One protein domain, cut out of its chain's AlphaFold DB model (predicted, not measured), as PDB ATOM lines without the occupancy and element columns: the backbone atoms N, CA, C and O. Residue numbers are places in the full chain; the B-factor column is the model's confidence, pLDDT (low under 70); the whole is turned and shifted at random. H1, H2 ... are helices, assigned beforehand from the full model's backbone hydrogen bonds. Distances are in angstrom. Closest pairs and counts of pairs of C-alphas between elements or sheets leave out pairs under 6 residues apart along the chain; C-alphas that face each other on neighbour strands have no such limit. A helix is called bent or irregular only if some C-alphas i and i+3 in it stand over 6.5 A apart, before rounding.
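This is residues 2 to 128 of the 277 residues of an uncharacterized protein of Pueribacillus theae (UniProt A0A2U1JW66). Three long helices, H2, H5 and H6, run lengthwise in alternating directions, mostly aligned, with small H4 packed among them and H3 along H6; H1 touches no helix. The printed part has 127 residues, 102 of them in six named helices, H1 to H6 in order along the chain, with no named strand, and its class is all helix. The whole is compact, radius of gyration of the C-alphas 15.9 A, a rod of 52 by 25 by 23 A.

H1, residues 2 to 9, begins at C-alpha 2 (214.281, 201.696, 243.123). H2, residues 16 to 41, 35.0 A, has a kink of 38 degrees near residue 35 and is only just irregular, C-alphas 35 and 38 being 6.52 A apart. H3 is residues 48 to 57, H4 61 to 65, and H5 69 to 87, 26.8 A. H6, residues 95 to 128, 49.4 A, ends at (207.303, 209.210, 203.430).

The hub, H4, touches H2, H3, H5 and H6; its closest C-alphas to H3 are Gly 62 and Ala 51, 4.0 A. H5 and H6 form a hairpin, tilt a shallow 4 degrees, touching through residues 98 to 109 of H6, closest C-alphas Phe 75 and Ser 109, 6.7 A. Every O i to N i+4 pair is within hydrogen-bond range except in H2, 19 of 22.

The printed part has no cut and no long link. Residues 2 to 17 and 41 to 45 have pLDDT under 70.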
ATOM      1  N   GLY A   2     215.137 200.524 242.836       39.56
ATOM      2  CA  GLY A   2     214.281 201.696 243.123       39.56
ATOM      3  C   GLY A   2     212.763 201.433 243.156       39.56
ATOM      4  O   GLY A   2     212.099 201.869 244.084       39.56
ATOM      5  N   ILE A   3     212.214 200.667 242.203       42.62
ATOM      6  CA  ILE A   3     210.758 200.409 242.123       42.62
ATOM      7  C   ILE A   3     210.268 199.541 243.297       42.62
ATOM      8  O   ILE A   3     209.259 199.855 243.909       42.62
ATOM      9  N   ALA A   4     211.021 198.503 243.675       42.47
ATOM     10  CA  ALA A   4     210.675 197.638 244.809       42.47
ATOM     11  C   ALA A   4     210.734 198.366 246.168       42.47
ATOM     12  O   ALA A   4     209.971 198.046 247.073       42.47
ATOM     13  N   PHE A   5     211.615 199.365 246.308       45.44
ATOM     14  CA  PHE A   5     211.691 200.188 247.518       45.44
ATOM     15  C   PHE A   5     210.512 201.172 247.601       45.44
ATOM     16  O   PHE A   5     209.928 201.342 248.665       45.44
ATOM     17  N   LEU A   6     210.104 201.740 246.459       49.31
ATOM     18  CA  LEU A   6     208.916 202.594 246.359       49.31
ATOM     19  C   LEU A   6     207.619 201.834 246.664       49.31
ATOM     20  O   LEU A   6     206.736 202.393 247.302       49.31
ATOM     21  N   VAL A   7     207.510 200.565 246.257       52.03
ATOM     22  CA  VAL A   7     206.345 199.712 246.562       52.03
ATOM     23  C   VAL A   7     206.255 199.396 248.061       52.03
ATOM     24  O   VAL A   7     205.164 199.409 248.618       52.03
ATOM     25  N   LYS A   8     207.389 199.193 248.742       49.56
ATOM     26  CA  LYS A   8     207.422 198.831 250.168       49.56
ATOM     27  C   LYS A   8     207.018 199.983 251.102       49.56
ATOM     28  O   LYS A   8     206.278 199.759 252.055       49.56
ATOM     29  N   ASP A   9     207.442 201.217 250.812       52.84
ATOM     30  CA  ASP A   9     207.038 202.407 251.590       52.84
ATOM     31  C   ASP A   9     205.594 202.858 251.297       52.84
ATOM     32  O   ASP A   9     204.976 203.550 252.109       52.84
ATOM     33  N   PHE A  10     205.023 202.423 250.171       50.62
ATOM     34  CA  PHE A  10     203.637 202.683 249.781       50.62
ATOM     35  C   PHE A  10     202.607 201.941 250.659       50.62
ATOM     36  O   PHE A  10     201.425 202.267 250.655       50.62
ATOM     37  N   ILE A  11     203.023 200.946 251.441       55.06
ATOM     38  CA  ILE A  11     202.102 200.102 252.217       55.06
ATOM     39  C   ILE A  11     201.730 200.748 253.571       55.06
ATOM     40  O   ILE A  11     200.633 200.515 254.082       55.06
ATOM     41  N   ASN A  12     202.545 201.665 254.106       55.91
ATOM     42  CA  ASN A  12     202.257 202.356 255.372       55.91
ATOM     43  C   ASN A  12     201.208 203.481 255.205       55.91
ATOM     44  O   ASN A  12     201.310 204.342 254.331       55.91
ATOM     45  N   ASN A  13     200.165 203.462 256.045       56.41
ATOM     46  CA  ASN A  13     198.878 204.130 255.785       56.41
ATOM     47  C   ASN A  13     198.872 205.672 255.740       56.41
ATOM     48  O   ASN A  13     198.028 206.214 255.031       56.41
ATOM     49  N   ASP A  14     199.825 206.373 256.359       56.00
ATOM     50  CA  ASP A  14     199.845 207.852 256.355       56.00
ATOM     51  C   ASP A  14     200.593 208.475 255.162       56.00
ATOM     52  O   ASP A  14     200.444 209.663 254.880       56.00
ATOM     53  N   LEU A  15     201.361 207.686 254.404       63.19
ATOM     54  CA  LEU A  15     202.197 208.198 253.310       63.19
ATOM     55  C   LEU A  15     201.579 208.009 251.920       63.19
ATOM     56  O   LEU A  15     202.085 208.556 250.943       63.19
ATOM     57  N   VAL A  16     200.476 207.269 251.788       62.44
ATOM     58  CA  VAL A  16     199.946 206.912 250.458       62.44
ATOM     59  C   VAL A  16     199.333 208.070 249.707       62.44
ATOM     60  O   VAL A  16     199.521 208.167 248.495       62.44
ATOM     61  N   VAL A  17     198.631 208.968 250.395       67.00
ATOM     62  CA  VAL A  17     198.101 210.173 249.746       67.00
ATOM     63  C   VAL A  17     199.263 210.985 249.168       67.00
ATOM     64  O   VAL A  17     199.239 211.359 247.998       67.00
ATOM     65  N   GLN A  18     200.326 211.165 249.952       74.38
ATOM     66  CA  GLN A  18     201.521 211.895 249.543       74.38
ATOM     67  C   GLN A  18     202.271 211.195 248.395       74.38
ATOM     68  O   GLN A  18     202.607 211.842 247.403       74.38
ATOM     69  N   TRP A  19     202.459 209.874 248.458       72.50
ATOM     70  CA  TRP A  19     203.081 209.093 247.385       72.50
ATOM     71  C   TRP A  19     202.261 209.085 246.098       72.50
ATOM     72  O   TRP A  19     202.830 209.204 245.016       72.50
ATOM     73  N   THR A  20     200.935 208.998 246.196       74.88
ATOM     74  CA  THR A  20     200.037 209.068 245.035       74.88
ATOM     75  C   THR A  20     200.128 210.443 244.377       74.88
ATOM     76  O   THR A  20     200.238 210.532 243.156       74.88
ATOM     77  N   ILE A  21     200.168 211.521 245.171       80.88
ATOM     78  CA  ILE A  21     200.372 212.886 244.668       80.88
ATOM     79  C   ILE A  21     201.732 213.011 243.969       80.88
ATOM     80  O   ILE A  21     201.795 213.551 242.866       80.88
ATOM     81  N   TYR A  22     202.813 212.486 244.555       85.94
ATOM     82  CA  TYR A  22     204.138 212.506 243.925       85.94
ATOM     83  C   TYR A  22     204.198 211.674 242.646       85.94
ATOM     84  O   TYR A  22     204.745 212.134 241.643       85.94
ATOM     85  N   PHE A  23     203.590 210.490 242.645       84.94
ATOM     86  CA  PHE A  23     203.485 209.627 241.475       84.94
ATOM     87  C   PHE A  23     202.732 210.325 240.339       84.94
ATOM     88  O   PHE A  23     203.243 210.404 239.220       84.94
ATOM     89  N   LEU A  24     201.557 210.895 240.619       86.75
ATOM     90  CA  LEU A  24     200.771 211.635 239.631       86.75
ATOM     91  C   LEU A  24     201.501 212.893 239.151       86.75
ATOM     92  O   LEU A  24     201.521 213.158 237.950       86.75
ATOM     93  N   GLY A  25     202.150 213.631 240.055       89.88
ATOM     94  CA  GLY A  25     202.956 214.805 239.722       89.88
ATOM     95  C   GLY A  25     204.110 214.469 238.776       89.88
ATOM     96  O   GLY A  25     204.266 215.115 237.740       89.88
ATOM     97  N   PHE A  26     204.865 213.409 239.075       92.19
ATOM     98  CA  PHE A  26     205.930 212.900 238.208       92.19
ATOM     99  C   PHE A  26     205.403 212.523 236.819       92.19
ATOM    100  O   PHE A  26     205.980 212.932 235.807       92.19
ATOM    101  N   HIS A  27     204.277 211.806 236.749       91.19
ATOM    102  CA  HIS A  27     203.703 211.402 235.468       91.19
ATOM    103  C   HIS A  27     203.172 212.592 234.668       91.19
ATOM    104  O   HIS A  27     203.385 212.658 233.458       91.19
ATOM    105  N   PHE A  28     202.548 213.571 235.322       91.31
ATOM    106  CA  PHE A  28     202.048 214.772 234.659       91.31
ATOM    107  C   PHE A  28     203.189 215.619 234.078       91.31
ATOM    108  O   PHE A  28     203.118 216.038 232.922       91.31
ATOM    109  N   ILE A  29     204.277 215.801 234.836       93.12
ATOM    110  CA  ILE A  29     205.492 216.484 234.363       93.12
ATOM    111  C   ILE A  29     206.107 215.723 233.183       93.12
ATOM    112  O   ILE A  29     206.427 216.329 232.157       93.12
ATOM    113  N   GLY A  30     206.230 214.395 233.288       90.88
ATOM    114  CA  GLY A  30     206.751 213.552 232.211       90.88
ATOM    115  C   GLY A  30     205.911 213.641 230.933       90.88
ATOM    116  O   GLY A  30     206.444 213.868 229.847       90.88
ATOM    117  N   PHE A  31     204.585 213.553 231.043       91.88
ATOM    118  CA  PHE A  31     203.674 213.685 229.902       91.88
ATOM    119  C   PHE A  31     203.751 215.081 229.280       91.88
ATOM    120  O   PHE A  31     203.791 215.204 228.055       91.88
ATOM    121  N   PHE A  32     203.825 216.132 230.099       91.38
ATOM    122  CA  PHE A  32     204.009 217.497 229.617       91.38
ATOM    123  C   PHE A  32     205.323 217.653 228.843       91.38
ATOM    124  O   PHE A  32     205.329 218.232 227.751       91.38
ATOM    125  N   TYR A  33     206.419 217.084 229.352       91.31
ATOM    126  CA  TYR A  33     207.697 217.047 228.647       91.31
ATOM    127  C   TYR A  33     207.557 216.361 227.281       91.31
ATOM    128  O   TYR A  33     207.921 216.953 226.260       91.31
ATOM    129  N   PHE A  34     206.957 215.167 227.227       89.31
ATOM    130  CA  PHE A  34     206.755 214.440 225.968       89.31
ATOM    131  C   PHE A  34     205.805 215.144 224.992       89.31
ATOM    132  O   PHE A  34     205.941 214.984 223.779       89.31
ATOM    133  N   TRP A  35     204.869 215.954 225.487       87.06
ATOM    134  CA  TRP A  35     203.962 216.732 224.647       87.06
ATOM    135  C   TRP A  35     204.620 217.996 224.095       87.06
ATOM    136  O   TRP A  35     204.552 218.259 222.895       87.06
ATOM    137  N   LYS A  36     205.237 218.816 224.945       87.94
ATOM    138  CA  LYS A  36     205.622 220.186 224.567       87.94
ATOM    139  C   LYS A  36     207.101 220.352 224.254       87.94
ATOM    140  O   LYS A  36     207.442 221.186 223.414       87.94
ATOM    141  N   VAL A  37     207.962 219.583 224.913       84.62
ATOM    142  CA  VAL A  37     209.416 219.782 224.879       84.62
ATOM    143  C   VAL A  37     210.077 218.757 223.963       84.62
ATOM    144  O   VAL A  37     210.795 219.125 223.034       84.62
ATOM    145  N   HIS A  38     209.758 217.476 224.147       83.06
ATOM    146  CA  HIS A  38     210.344 216.381 223.383       83.06
ATOM    147  C   HIS A  38     210.174 216.527 221.856       83.06
ATOM    148  O   HIS A  38     211.167 216.377 221.151       83.06
ATOM    149  N   PRO A  39     209.002 216.915 221.304       78.88
ATOM    150  CA  PRO A  39     208.828 217.113 219.862       78.88
ATOM    151  C   PRO A  39     209.704 218.195 219.239       78.88
ATOM    152  O   PRO A  39     209.906 218.170 218.029       78.88
ATOM    153  N   LYS A  40     210.142 219.176 220.036       71.94
ATOM    154  CA  LYS A  40     210.984 220.282 219.573       71.94
ATOM    155  C   LYS A  40     212.460 219.905 219.583       71.94
ATOM    156  O   LYS A  40     213.205 220.359 218.727       71.94
ATOM    157  N   LEU A  41     212.864 219.096 220.560       67.50
ATOM    158  CA  LEU A  41     214.256 218.695 220.754       67.50
ATOM    159  C   LEU A  41     214.617 217.415 219.990       67.50
ATOM    160  O   LEU A  41     215.774 217.228 219.628       67.50
ATOM    161  N   PHE A  42     213.645 216.541 219.725       66.25
ATOM    162  CA  PHE A  42     213.871 215.236 219.111       66.25
ATOM    163  C   PHE A  42     213.025 215.056 217.850       66.25
ATOM    164  O   PHE A  42     211.859 215.457 217.787       66.25
ATOM    165  N   LYS A  43     213.621 214.414 216.834       63.31
ATOM    166  CA  LYS A  43     212.941 214.075 215.575       63.31
ATOM    167  C   LYS A  43     211.673 213.251 215.872       63.31
ATOM    168  O   LYS A  43     211.683 212.423 216.779       63.31
ATOM    169  N   PRO A  44     210.583 213.416 215.102       62.84
ATOM    170  CA  PRO A  44     209.259 212.850 215.403       62.84
ATOM    171  C   PRO A  44     209.158 211.314 215.331       62.84
ATOM    172  O   PRO A  44     208.059 210.774 215.499       62.84
ATOM    173  N   ASN A  45     210.267 210.621 215.080       68.50
ATOM    174  CA  ASN A  45     210.317 209.176 214.938       68.50
ATOM    175  C   ASN A  45     210.384 208.531 216.324       68.50
ATOM    176  O   ASN A  45     211.410 208.595 216.999       68.50
ATOM    177  N   ALA A  46     209.282 207.907 216.738       71.81
ATOM    178  CA  ALA A  46     209.255 207.111 217.953       71.81
ATOM    179  C   ALA A  46     210.032 205.809 217.716       71.81
ATOM    180  O   ALA A  46     209.595 204.958 216.944       71.81
ATOM    181  N   SER A  47     211.189 205.662 218.359       84.94
ATOM    182  CA  SER A  47     211.923 204.396 218.397       84.94
ATOM    183  C   SER A  47     211.173 203.399 219.273       84.94
ATOM    184  O   SER A  47     210.816 203.719 220.406       84.94
ATOM    185  N   VAL A  48     210.970 202.181 218.767       86.69
ATOM    186  CA  VAL A  48     210.339 201.085 219.522       86.69
ATOM    187  C   VAL A  48     211.102 200.814 220.816       86.69
ATOM    188  O   VAL A  48     210.502 200.740 221.884       86.69
ATOM    189  N   PHE A  49     212.432 200.747 220.735       88.00
ATOM    190  CA  PHE A  49     213.285 200.526 221.898       88.00
ATOM    191  C   PHE A  49     213.126 201.643 222.934       88.00
ATOM    192  O   PHE A  49     212.906 201.366 224.109       88.00
ATOM    193  N   LEU A  50     213.163 202.909 222.502       88.50
ATOM    194  CA  LEU A  50     212.993 204.038 223.421       88.50
ATOM    195  C   LEU A  50     211.585 204.095 224.015       88.50
ATOM    196  O   LEU A  50     211.452 204.428 225.184       88.50
ATOM    197  N   ALA A  51     210.544 203.733 223.260       88.62
ATOM    198  CA  ALA A  51     209.187 203.648 223.793       88.62
ATOM    199  C   ALA A  51     209.103 202.624 224.936       88.62
ATOM    200  O   ALA A  51     208.548 202.929 225.989       88.62
ATOM    201  N   VAL A  52     209.722 201.452 224.774       89.06
ATOM    202  CA  VAL A  52     209.791 200.427 225.828       89.06
ATOM    203  C   VAL A  52     210.613 200.916 227.026       89.06
ATOM    204  O   VAL A  52     210.166 200.780 228.162       89.06
ATOM    205  N   VAL A  53     211.772 201.544 226.795       89.56
ATOM    206  CA  VAL A  53     212.601 202.125 227.869       89.56
ATOM    207  C   VAL A  53     211.840 203.208 228.635       89.56
ATOM    208  O   VAL A  53     211.877 203.238 229.859       89.56
ATOM    209  N   PHE A  54     211.103 204.085 227.959       89.31
ATOM    210  CA  PHE A  54     210.310 205.097 228.649       89.31
ATOM    211  C   PHE A  54     209.154 204.475 229.436       89.31
ATOM    212  O   PHE A  54     208.953 204.857 230.586       89.31
ATOM    213  N   SER A  55     208.462 203.472 228.889       89.25
ATOM    214  CA  SER A  55     207.430 202.729 229.627       89.25
ATOM    215  C   SER A  55     207.965 201.959 230.843       89.25
ATOM    216  O   SER A  55     207.187 201.678 231.749       89.25
ATOM    217  N   SER A  56     209.264 201.634 230.910       85.38
ATOM    218  CA  SER A  56     209.853 200.997 232.101       85.38
ATOM    219  C   SER A  56     210.211 202.004 233.198       85.38
ATOM    220  O   SER A  56     210.269 201.639 234.371       85.38
ATOM    221  N   ILE A  57     210.411 203.274 232.828       88.06
ATOM    222  CA  ILE A  57     210.641 204.387 233.759       88.06
ATOM    223  C   ILE A  57     209.326 204.834 234.410       88.06
ATOM    224  O   ILE A  57     209.310 205.177 235.591       88.06
ATOM    225  N   GLY A  58     208.228 204.847 233.653       86.50
ATOM    226  CA  GLY A  58     206.926 205.275 234.152       86.50
ATOM    227  C   GLY A  58     205.773 204.785 233.289       86.50
ATOM    228  O   GLY A  58     205.885 204.629 232.071       86.50
ATOM    229  N   ILE A  59     204.631 204.561 233.931       88.25
ATOM    230  CA  ILE A  59     203.445 204.007 233.283       88.25
ATOM    231  C   ILE A  59     202.925 204.988 232.243       88.25
ATOM    232  O   ILE A  59     202.707 206.167 232.518       88.25
ATOM    233  N   GLY A  60     202.723 204.499 231.021       86.25
ATOM    234  CA  GLY A  60     202.242 205.332 229.925       86.25
ATOM    235  C   GLY A  60     203.272 206.325 229.373       86.25
ATOM    236  O   GLY A  60     202.940 207.053 228.439       86.25
ATOM    237  N   PHE A  61     204.521 206.350 229.858       90.81
ATOM    238  CA  PHE A  61     205.570 207.194 229.273       90.81
ATOM    239  C   PHE A  61     205.983 206.750 227.870       90.81
ATOM    240  O   PHE A  61     206.205 207.612 227.024       90.81
ATOM    241  N   GLY A  62     206.027 205.450 227.568       88.81
ATOM    242  CA  GLY A  62     206.273 204.984 226.197       88.81
ATOM    243  C   GLY A  62     205.167 205.391 225.223       88.81
ATOM    244  O   GLY A  62     205.442 205.758 224.077       88.81
ATOM    245  N   GLU A  63     203.920 205.427 225.700       90.06
ATOM    246  CA  GLU A  63     202.780 205.953 224.942       90.06
ATOM    247  C   GLU A  63     202.871 207.474 224.763       90.06
ATOM    248  O   GLU A  63     202.677 207.979 223.656       90.06
ATOM    249  N   ALA A  64     203.225 208.217 225.816       89.81
ATOM    250  CA  ALA A  64     203.429 209.664 225.761       89.81
ATOM    251  C   ALA A  64     204.575 210.048 224.805       89.81
ATOM    252  O   ALA A  64     204.400 210.923 223.954       89.81
ATOM    253  N   TYR A  65     205.705 209.336 224.860       88.00
ATOM    254  CA  TYR A  65     206.808 209.431 223.898       88.00
ATOM    255  C   TYR A  65     206.320 209.178 222.462       88.00
ATOM    256  O   TYR A  65     206.586 209.954 221.540       88.00
ATOM    257  N   SER A  66     205.483 208.153 222.288       86.00
ATOM    258  CA  SER A  66     204.822 207.825 221.021       86.00
ATOM    259  C   SER A  66     203.668 208.771 220.653       86.00
ATOM    260  O   SER A  66     202.991 208.538 219.646       86.00
ATOM    261  N   ARG A  67     203.473 209.874 221.394       85.81
ATOM    262  CA  ARG A  67     202.419 210.900 221.249       85.81
ATOM    263  C   ARG A  67     200.983 210.376 221.354       85.81
ATOM    264  O   ARG A  67     200.053 211.004 220.853       85.81
ATOM    265  N   ARG A  68     200.782 209.244 222.021       86.88
ATOM    266  CA  ARG A  68     199.472 208.639 222.293       86.88
ATOM    267  C   ARG A  68     199.048 208.933 223.732       86.88
ATOM    268  O   ARG A  68     198.788 208.032 224.521       86.88
ATOM    269  N   PHE A  69     198.961 210.220 224.071       88.25
ATOM    270  CA  PHE A  69     198.701 210.678 225.443       88.25
ATOM    271  C   PHE A  69     197.430 210.083 226.054       88.25
ATOM    272  O   PHE A  69     197.455 209.711 227.218       88.25
ATOM    273  N   LEU A  70     196.354 209.919 225.274       89.50
ATOM    274  CA  LEU A  70     195.114 209.296 225.756       89.50
ATOM    275  C   LEU A  70     195.333 207.861 226.259       89.50
ATOM    276  O   LEU A  70     194.808 207.500 227.307       89.50
ATOM    277  N   ARG A  71     196.149 207.060 225.561       88.50
ATOM    278  CA  ARG A  71     196.505 205.702 226.005       88.50
ATOM    279  C   ARG A  71     197.412 205.731 227.227       88.50
ATOM    280  O   ARG A  71     197.201 204.970 228.163       88.50
ATOM    281  N   GLY A  72     198.376 206.651 227.247       90.06
ATOM    282  CA  GLY A  72     199.211 206.865 228.425       90.06
ATOM    283  C   GLY A  72     198.377 207.206 229.667       90.06
ATOM    284  O   GLY A  72     198.575 206.607 230.721       90.06
ATOM    285  N   PHE A  73     197.398 208.106 229.533       91.00
ATOM    286  CA  PHE A  73     196.482 208.472 230.614       91.00
ATOM    287  C   PHE A  73     195.562 207.320 231.009       91.00
ATOM    288  O   PHE A  73     195.273 207.172 232.192       91.00
ATOM    289  N   PHE A  74     195.142 206.482 230.059       92.25
ATOM    290  CA  PHE A  74     194.387 205.269 230.359       92.25
ATOM    291  C   PHE A  74     195.183 204.315 231.260       92.25
ATOM    292  O   PHE A  74     194.676 203.921 232.305       92.25
ATOM    293  N   PHE A  75     196.439 203.999 230.923       89.94
ATOM    294  CA  PHE A  75     197.274 203.130 231.764       89.94
ATOM    295  C   PHE A  75     197.578 203.751 233.132       89.94
ATOM    296  O   PHE A  75     197.491 203.066 234.152       89.94
ATOM    297  N   LEU A  76     197.885 205.052 233.168       90.38
ATOM    298  CA  LEU A  76     198.112 205.778 234.417       90.38
ATOM    299  C   LEU A  76     196.866 205.756 235.314       90.38
ATOM    300  O   LEU A  76     196.960 205.474 236.510       90.38
ATOM    301  N   GLY A  77     195.699 206.025 234.727       89.06
ATOM    302  CA  GLY A  77     194.411 205.991 235.406       89.06
ATOM    303  C   GLY A  77     194.060 204.593 235.901       89.06
ATOM    304  O   GLY A  77     193.667 204.453 237.053       89.06
ATOM    305  N   ALA A  78     194.274 203.557 235.085       89.19
ATOM    306  CA  ALA A  78     194.025 202.166 235.455       89.19
ATOM    307  C   ALA A  78     194.871 201.734 236.660       89.19
ATOM    308  O   ALA A  78     194.332 201.177 237.613       89.19
ATOM    309  N   VAL A  79     196.171 202.047 236.668       87.56
ATOM    310  CA  VAL A  79     197.047 201.712 237.802       87.56
ATOM    311  C   VAL A  79     196.684 202.513 239.047       87.56
ATOM    312  O   VAL A  79     196.615 201.949 240.138       87.56
ATOM    313  N   THR A  80     196.393 203.806 238.897       86.06
ATOM    314  CA  THR A  80     195.986 204.658 240.024       86.06
ATOM    315  C   THR A  80     194.671 204.167 240.633       86.06
ATOM    316  O   THR A  80     194.578 204.004 241.847       86.06
ATOM    317  N   ALA A  81     193.673 203.860 239.802       86.94
ATOM    318  CA  ALA A  81     192.382 203.339 240.239       86.94
ATOM    319  C   ALA A  81     192.516 201.962 240.905       86.94
ATOM    320  O   ALA A  81     191.952 201.761 241.976       86.94
ATOM    321  N   PHE A  82     193.297 201.046 240.322       85.69
ATOM    322  CA  PHE A  82     193.554 199.721 240.897       85.69
ATOM    323  C   PHE A  82     194.215 199.817 242.278       85.69
ATOM    324  O   PHE A  82     193.813 199.136 243.221       85.69
ATOM    325  N   THR A  83     195.178 200.728 242.416       81.88
ATOM    326  CA  THR A  83     195.904 200.973 243.666       81.88
ATOM    327  C   THR A  83     195.000 201.568 244.749       81.88
ATOM    328  O   THR A  83     195.004 201.099 245.886       81.88
ATOM    329  N   ILE A  84     194.181 202.568 244.402       81.50
ATOM    330  CA  ILE A  84     193.211 203.162 245.333       81.50
ATOM    331  C   ILE A  84     192.166 202.119 245.744       81.50
ATOM    332  O   ILE A  84     191.894 201.986 246.933       81.50
ATOM    333  N   ALA A  85     191.618 201.359 244.790       83.50
ATOM    334  CA  ALA A  85     190.568 200.371 245.036       83.50
ATOM    335  C   ALA A  85     191.014 199.246 245.984       83.50
ATOM    336  O   ALA A  85     190.239 198.838 246.847       83.50
ATOM    337  N   ASN A  86     192.258 198.767 245.868       80.56
ATOM    338  CA  ASN A  86     192.798 197.787 246.811       80.56
ATOM    339  C   ASN A  86     192.987 198.384 248.216       80.56
ATOM    340  O   ASN A  86     192.657 197.735 249.204       80.56
ATOM    341  N   LYS A  87     193.444 199.640 248.312       76.44
ATOM    342  CA  LYS A  87     193.729 200.284 249.600       76.44
ATOM    343  C   LYS A  87     192.488 200.720 250.380       76.44
ATOM    344  O   LYS A  87     192.503 200.661 251.601       76.44
ATOM    345  N   ILE A  88     191.415 201.132 249.703       79.56
ATOM    346  CA  ILE A  88     190.115 201.393 250.353       79.56
ATOM    347  C   ILE A  88     189.326 200.102 250.625       79.56
ATOM    348  O   ILE A  88     188.132 200.166 250.900       79.56
ATOM    349  N   GLU A  89     189.978 198.942 250.488       77.94
ATOM    350  CA  GLU A  89     189.408 197.608 250.684       77.94
ATOM    351  C   GLU A  89     188.186 197.309 249.800       77.94
ATOM    352  O   GLU A  89     187.415 196.396 250.074       77.94
ATOM    353  N   TRP A  90     188.020 198.025 248.684       77.56
ATOM    354  CA  TRP A  90     186.990 197.697 247.697       77.56
ATOM    355  C   TRP A  90     187.333 196.393 246.955       77.56
ATOM    356  O   TRP A  90     186.445 195.651 246.537       77.56
ATOM    357  N   ILE A  91     188.628 196.081 246.824       78.88
ATOM    358  CA  ILE A  91     189.117 194.809 246.283       78.88
ATOM    359  C   ILE A  91     190.046 194.148 247.307       78.88
ATOM    360  O   ILE A  91     191.168 194.608 247.527       78.88
ATOM    361  N   HIS A  92     189.606 193.032 247.889       79.69
ATOM    362  CA  HIS A  92     190.370 192.263 248.876       79.69
ATOM    363  C   HIS A  92     191.355 191.293 248.204       79.69
ATOM    364  O   HIS A  92     191.089 190.097 248.083       79.69
ATOM    365  N   LEU A  93     192.494 191.809 247.741       81.69
ATOM    366  CA  LEU A  93     193.606 190.983 247.258       81.69
ATOM    367  C   LEU A  93     194.646 190.806 248.360       81.69
ATOM    368  O   LEU A  93     194.914 191.739 249.115       81.69
ATOM    369  N   SER A  94     195.273 189.629 248.413       85.12
ATOM    370  CA  SER A  94     196.518 189.472 249.163       85.12
ATOM    371  C   SER A  94     197.618 190.334 248.538       85.12
ATOM    372  O   SER A  94     197.592 190.616 247.337       85.12
ATOM    373  N   GLU A  95     198.611 190.712 249.340       77.94
ATOM    374  CA  GLU A  95     199.748 191.538 248.911       77.94
ATOM    375  C   GLU A  95     200.451 190.948 247.677       77.94
ATOM    376  O   GLU A  95     200.624 191.628 246.669       77.94
ATOM    377  N   SER A  96     200.724 189.638 247.681       79.81
ATOM    378  CA  SER A  96     201.360 188.951 246.550       79.81
ATOM    379  C   SER A  96     200.500 188.943 245.282       79.81
ATOM    380  O   SER A  96     201.016 189.084 244.173       79.81
ATOM    381  N   THR A  97     199.177 188.801 245.411       85.12
ATOM    382  CA  THR A  97     198.266 188.879 244.264       85.12
ATOM    383  C   THR A  97     198.157 190.310 243.738       85.12
ATOM    384  O   THR A  97     198.104 190.505 242.524       85.12
ATOM    385  N   PHE A  98     198.161 191.318 244.610       82.00
ATOM    386  CA  PHE A  98     198.177 192.724 244.208       82.00
ATOM    387  C   PHE A  98     199.451 193.075 243.422       82.00
ATOM    388  O   PHE A  98     199.356 193.620 242.320       82.00
ATOM    389  N   GLU A  99     200.626 192.686 243.923       80.88
ATOM    390  CA  GLU A  99     201.916 192.918 243.260       80.88
ATOM    391  C   GLU A  99     202.000 192.255 241.879       80.88
ATOM    392  O   GLU A  99     202.426 192.889 240.911       80.88
ATOM    393  N   LEU A 100     201.552 191.000 241.756       86.25
ATOM    394  CA  LEU A 100     201.531 190.285 240.476       86.25
ATOM    395  C   LEU A 100     200.616 190.961 239.450       86.25
ATOM    396  O   LEU A 100     200.988 191.084 238.284       86.25
ATOM    397  N   ASN A 101     199.441 191.437 239.871       85.50
ATOM    398  CA  ASN A 101     198.532 192.167 238.986       85.50
ATOM    399  C   ASN A 101     199.111 193.523 238.563       85.50
ATOM    400  O   ASN A 101     199.003 193.901 237.397       85.50
ATOM    401  N   LEU A 102     199.775 194.232 239.480       85.19
ATOM    402  CA  LEU A 102     200.451 195.490 239.174       85.19
ATOM    403  C   LEU A 102     201.594 195.279 238.167       85.19
ATOM    404  O   LEU A 102     201.695 196.013 237.185       85.19
ATOM    405  N   LEU A 103     202.409 194.239 238.362       85.44
ATOM    406  CA  LEU A 103     203.436 193.819 237.404       85.44
ATOM    407  C   LEU A 103     202.832 193.434 236.050       85.44
ATOM    408  O   LEU A 103     203.378 193.805 235.013       85.44
ATOM    409  N   GLY A 104     201.685 192.752 236.045       87.81
ATOM    410  CA  GLY A 104     200.934 192.439 234.831       87.81
ATOM    411  C   GLY A 104     200.509 193.697 234.067       87.81
ATOM    412  O   GLY A 104     200.758 193.798 232.867       87.81
ATOM    413  N   LEU A 105     199.942 194.694 234.753       86.00
ATOM    414  CA  LEU A 105     199.558 195.980 234.155       86.00
ATOM    415  C   LEU A 105     200.765 196.752 233.603       86.00
ATOM    416  O   LEU A 105     200.688 197.321 232.512       86.00
ATOM    417  N   LEU A 106     201.891 196.734 234.321       84.94
ATOM    418  CA  LEU A 106     203.155 197.312 233.858       84.94
ATOM    419  C   LEU A 106     203.655 196.627 232.583       84.94
ATOM    420  O   LEU A 106     204.017 197.299 231.616       84.94
ATOM    421  N   PHE A 107     203.633 195.296 232.556       88.94
ATOM    422  CA  PHE A 107     204.051 194.516 231.396       88.94
ATOM    423  C   PHE A 107     203.143 194.757 230.184       88.94
ATOM    424  O   PHE A 107     203.634 194.944 229.072       88.94
ATOM    425  N   LEU A 108     201.827 194.851 230.390       90.06
ATOM    426  CA  LEU A 108     200.880 195.213 229.334       90.06
ATOM    427  C   LEU A 108     201.141 196.621 228.783       90.06
ATOM    428  O   LEU A 108     201.104 196.812 227.570       90.06
ATOM    429  N   SER A 109     201.463 197.591 229.644       87.00
ATOM    430  CA  SER A 109     201.820 198.949 229.212       87.00
ATOM    431  C   SER A 109     203.123 198.984 228.401       87.00
ATOM    432  O   SER A 109     203.234 199.740 227.432       87.00
ATOM    433  N   LEU A 110     204.103 198.146 228.757       89.69
ATOM    434  CA  LEU A 110     205.347 197.972 227.998       89.69
ATOM    435  C   LEU A 110     205.090 197.370 226.611       89.69
ATOM    436  O   LEU A 110     205.612 197.876 225.614       89.69
ATOM    437  N   LEU A 111     204.279 196.310 226.543       89.62
ATOM    438  CA  LEU A 111     203.920 195.656 225.286       89.62
ATOM    439  C   LEU A 111     203.119 196.582 224.364       89.62
ATOM    440  O   LEU A 111     203.465 196.684 223.184       89.62
ATOM    441  N   ASP A 112     202.103 197.283 224.885       89.62
ATOM    442  CA  ASP A 112     201.310 198.230 224.083       89.62
ATOM    443  C   ASP A 112     202.224 199.317 223.506       89.62
ATOM    444  O   ASP A 112     202.227 199.514 222.292       89.62
ATOM    445  N   ALA A 113     203.119 199.902 224.316       87.69
ATOM    446  CA  ALA A 113     204.056 200.929 223.854       87.69
ATOM    447  C   ALA A 113     204.943 200.454 222.694       87.69
ATOM    448  O   ALA A 113     205.134 201.187 221.717       87.69
ATOM    449  N   GLY A 114     205.448 199.218 222.759       87.75
ATOM    450  CA  GLY A 114     206.238 198.622 221.682       87.75
ATOM    451  C   GLY A 114     205.436 198.430 220.389       87.75
ATOM    452  O   GLY A 114     205.870 198.853 219.312       87.75
ATOM    453  N   ILE A 115     204.239 197.842 220.485       87.69
ATOM    454  CA  ILE A 115     203.342 197.602 219.339       87.69
ATOM    455  C   ILE A 115     202.919 198.935 218.702       87.69
ATOM    456  O   ILE A 115     202.968 199.108 217.479       87.69
ATOM    457  N   CYS A 116     202.548 199.905 219.533       84.00
ATOM    458  CA  CYS A 116     202.143 201.247 219.142       84.00
ATOM    459  C   CYS A 116     203.243 201.996 218.386       84.00
ATOM    460  O   CYS A 116     202.971 202.581 217.328       84.00
ATOM    461  N   ALA A 117     204.472 201.970 218.911       85.31
ATOM    462  CA  ALA A 117     205.627 202.595 218.281       85.31
ATOM    463  C   ALA A 117     205.920 201.964 216.914       85.31
ATOM    464  O   ALA A 117     206.057 202.690 215.927       85.31
ATOM    465  N   ARG A 118     205.893 200.625 216.817       86.12
ATOM    466  CA  ARG A 118     206.110 199.900 215.554       86.12
ATOM    467  C   ARG A 118     205.063 200.263 214.502       86.12
ATOM    468  O   ARG A 118     205.411 200.599 213.372       86.12
ATOM    469  N   GLY A 119     203.782 200.253 214.876       83.88
ATOM    470  CA  GLY A 119     202.697 200.620 213.964       83.88
ATOM    471  C   GLY A 119     202.795 202.069 213.475       83.88
ATOM    472  O   GLY A 119     202.507 202.355 212.316       83.88
ATOM    473  N   ARG A 120     203.239 203.000 214.331       81.25
ATOM    474  CA  ARG A 120     203.458 204.398 213.933       81.25
ATOM    475  C   ARG A 120     204.663 204.550 213.010       81.25
ATOM    476  O   ARG A 120     204.581 205.322 212.062       81.25
ATOM    477  N   GLN A 121     205.753 203.838 213.279       82.62
ATOM    478  CA  GLN A 121     206.931 203.845 212.419       82.62
ATOM    479  C   GLN A 121     206.580 203.354 211.014       82.62
ATOM    480  O   GLN A 121     206.923 204.031 210.052       82.62
ATOM    481  N   LYS A 122     205.819 202.256 210.902       84.25
ATOM    482  CA  LYS A 122     205.320 201.754 209.615       84.25
ATOM    483  C   LYS A 122     204.519 202.823 208.863       84.25
ATOM    484  O   LYS A 122     204.899 203.180 207.758       84.25
ATOM    485  N   LYS A 123     203.519 203.439 209.506       84.56
ATOM    486  CA  LYS A 123     202.725 204.528 208.897       84.56
ATOM    487  C   LYS A 123     203.552 205.743 208.477       84.56
ATOM    488  O   LYS A 123     203.216 206.423 207.517       84.56
ATOM    489  N   LEU A 124     204.599 206.076 209.232       83.19
ATOM    490  CA  LEU A 124     205.495 207.177 208.879       83.19
ATOM    491  C   LEU A 124     206.369 206.833 207.673       83.19
ATOM    492  O   LEU A 124     206.644 207.724 206.880       83.19
ATOM    493  N   ILE A 125     206.810 205.579 207.555       84.75
ATOM    494  CA  ILE A 125     207.543 205.091 206.384       84.75
ATOM    495  C   ILE A 125     206.620 205.114 205.165       84.75
ATOM    496  O   ILE A 125     206.969 205.758 204.189       84.75
ATOM    497  N   GLU A 126     205.421 204.535 205.271       86.94
ATOM    498  CA  GLU A 126     204.399 204.559 204.212       86.94
ATOM    499  C   GLU A 126     204.120 205.989 203.743       86.94
ATOM    500  O   GLU A 126     204.215 206.280 202.559       86.94
ATOM    501  N   LYS A 127     203.891 206.923 204.675       86.75
ATOM    502  CA  LYS A 127     203.658 208.328 204.328       86.75
ATOM    503  C   LYS A 127     204.865 208.992 203.658       86.75
ATOM    504  O   LYS A 127     204.685 209.858 202.814       86.75
ATOM    505  N   ARG A 128     206.094 208.661 204.067       86.88
ATOM    506  CA  ARG A 128     207.303 209.210 203.430       86.88
ATOM    507  C   ARG A 128     207.477 208.679 202.016       86.88
ATOM    508  O   ARG A 128     207.856 209.452 201.153       86.88
TER     509      ARG A 128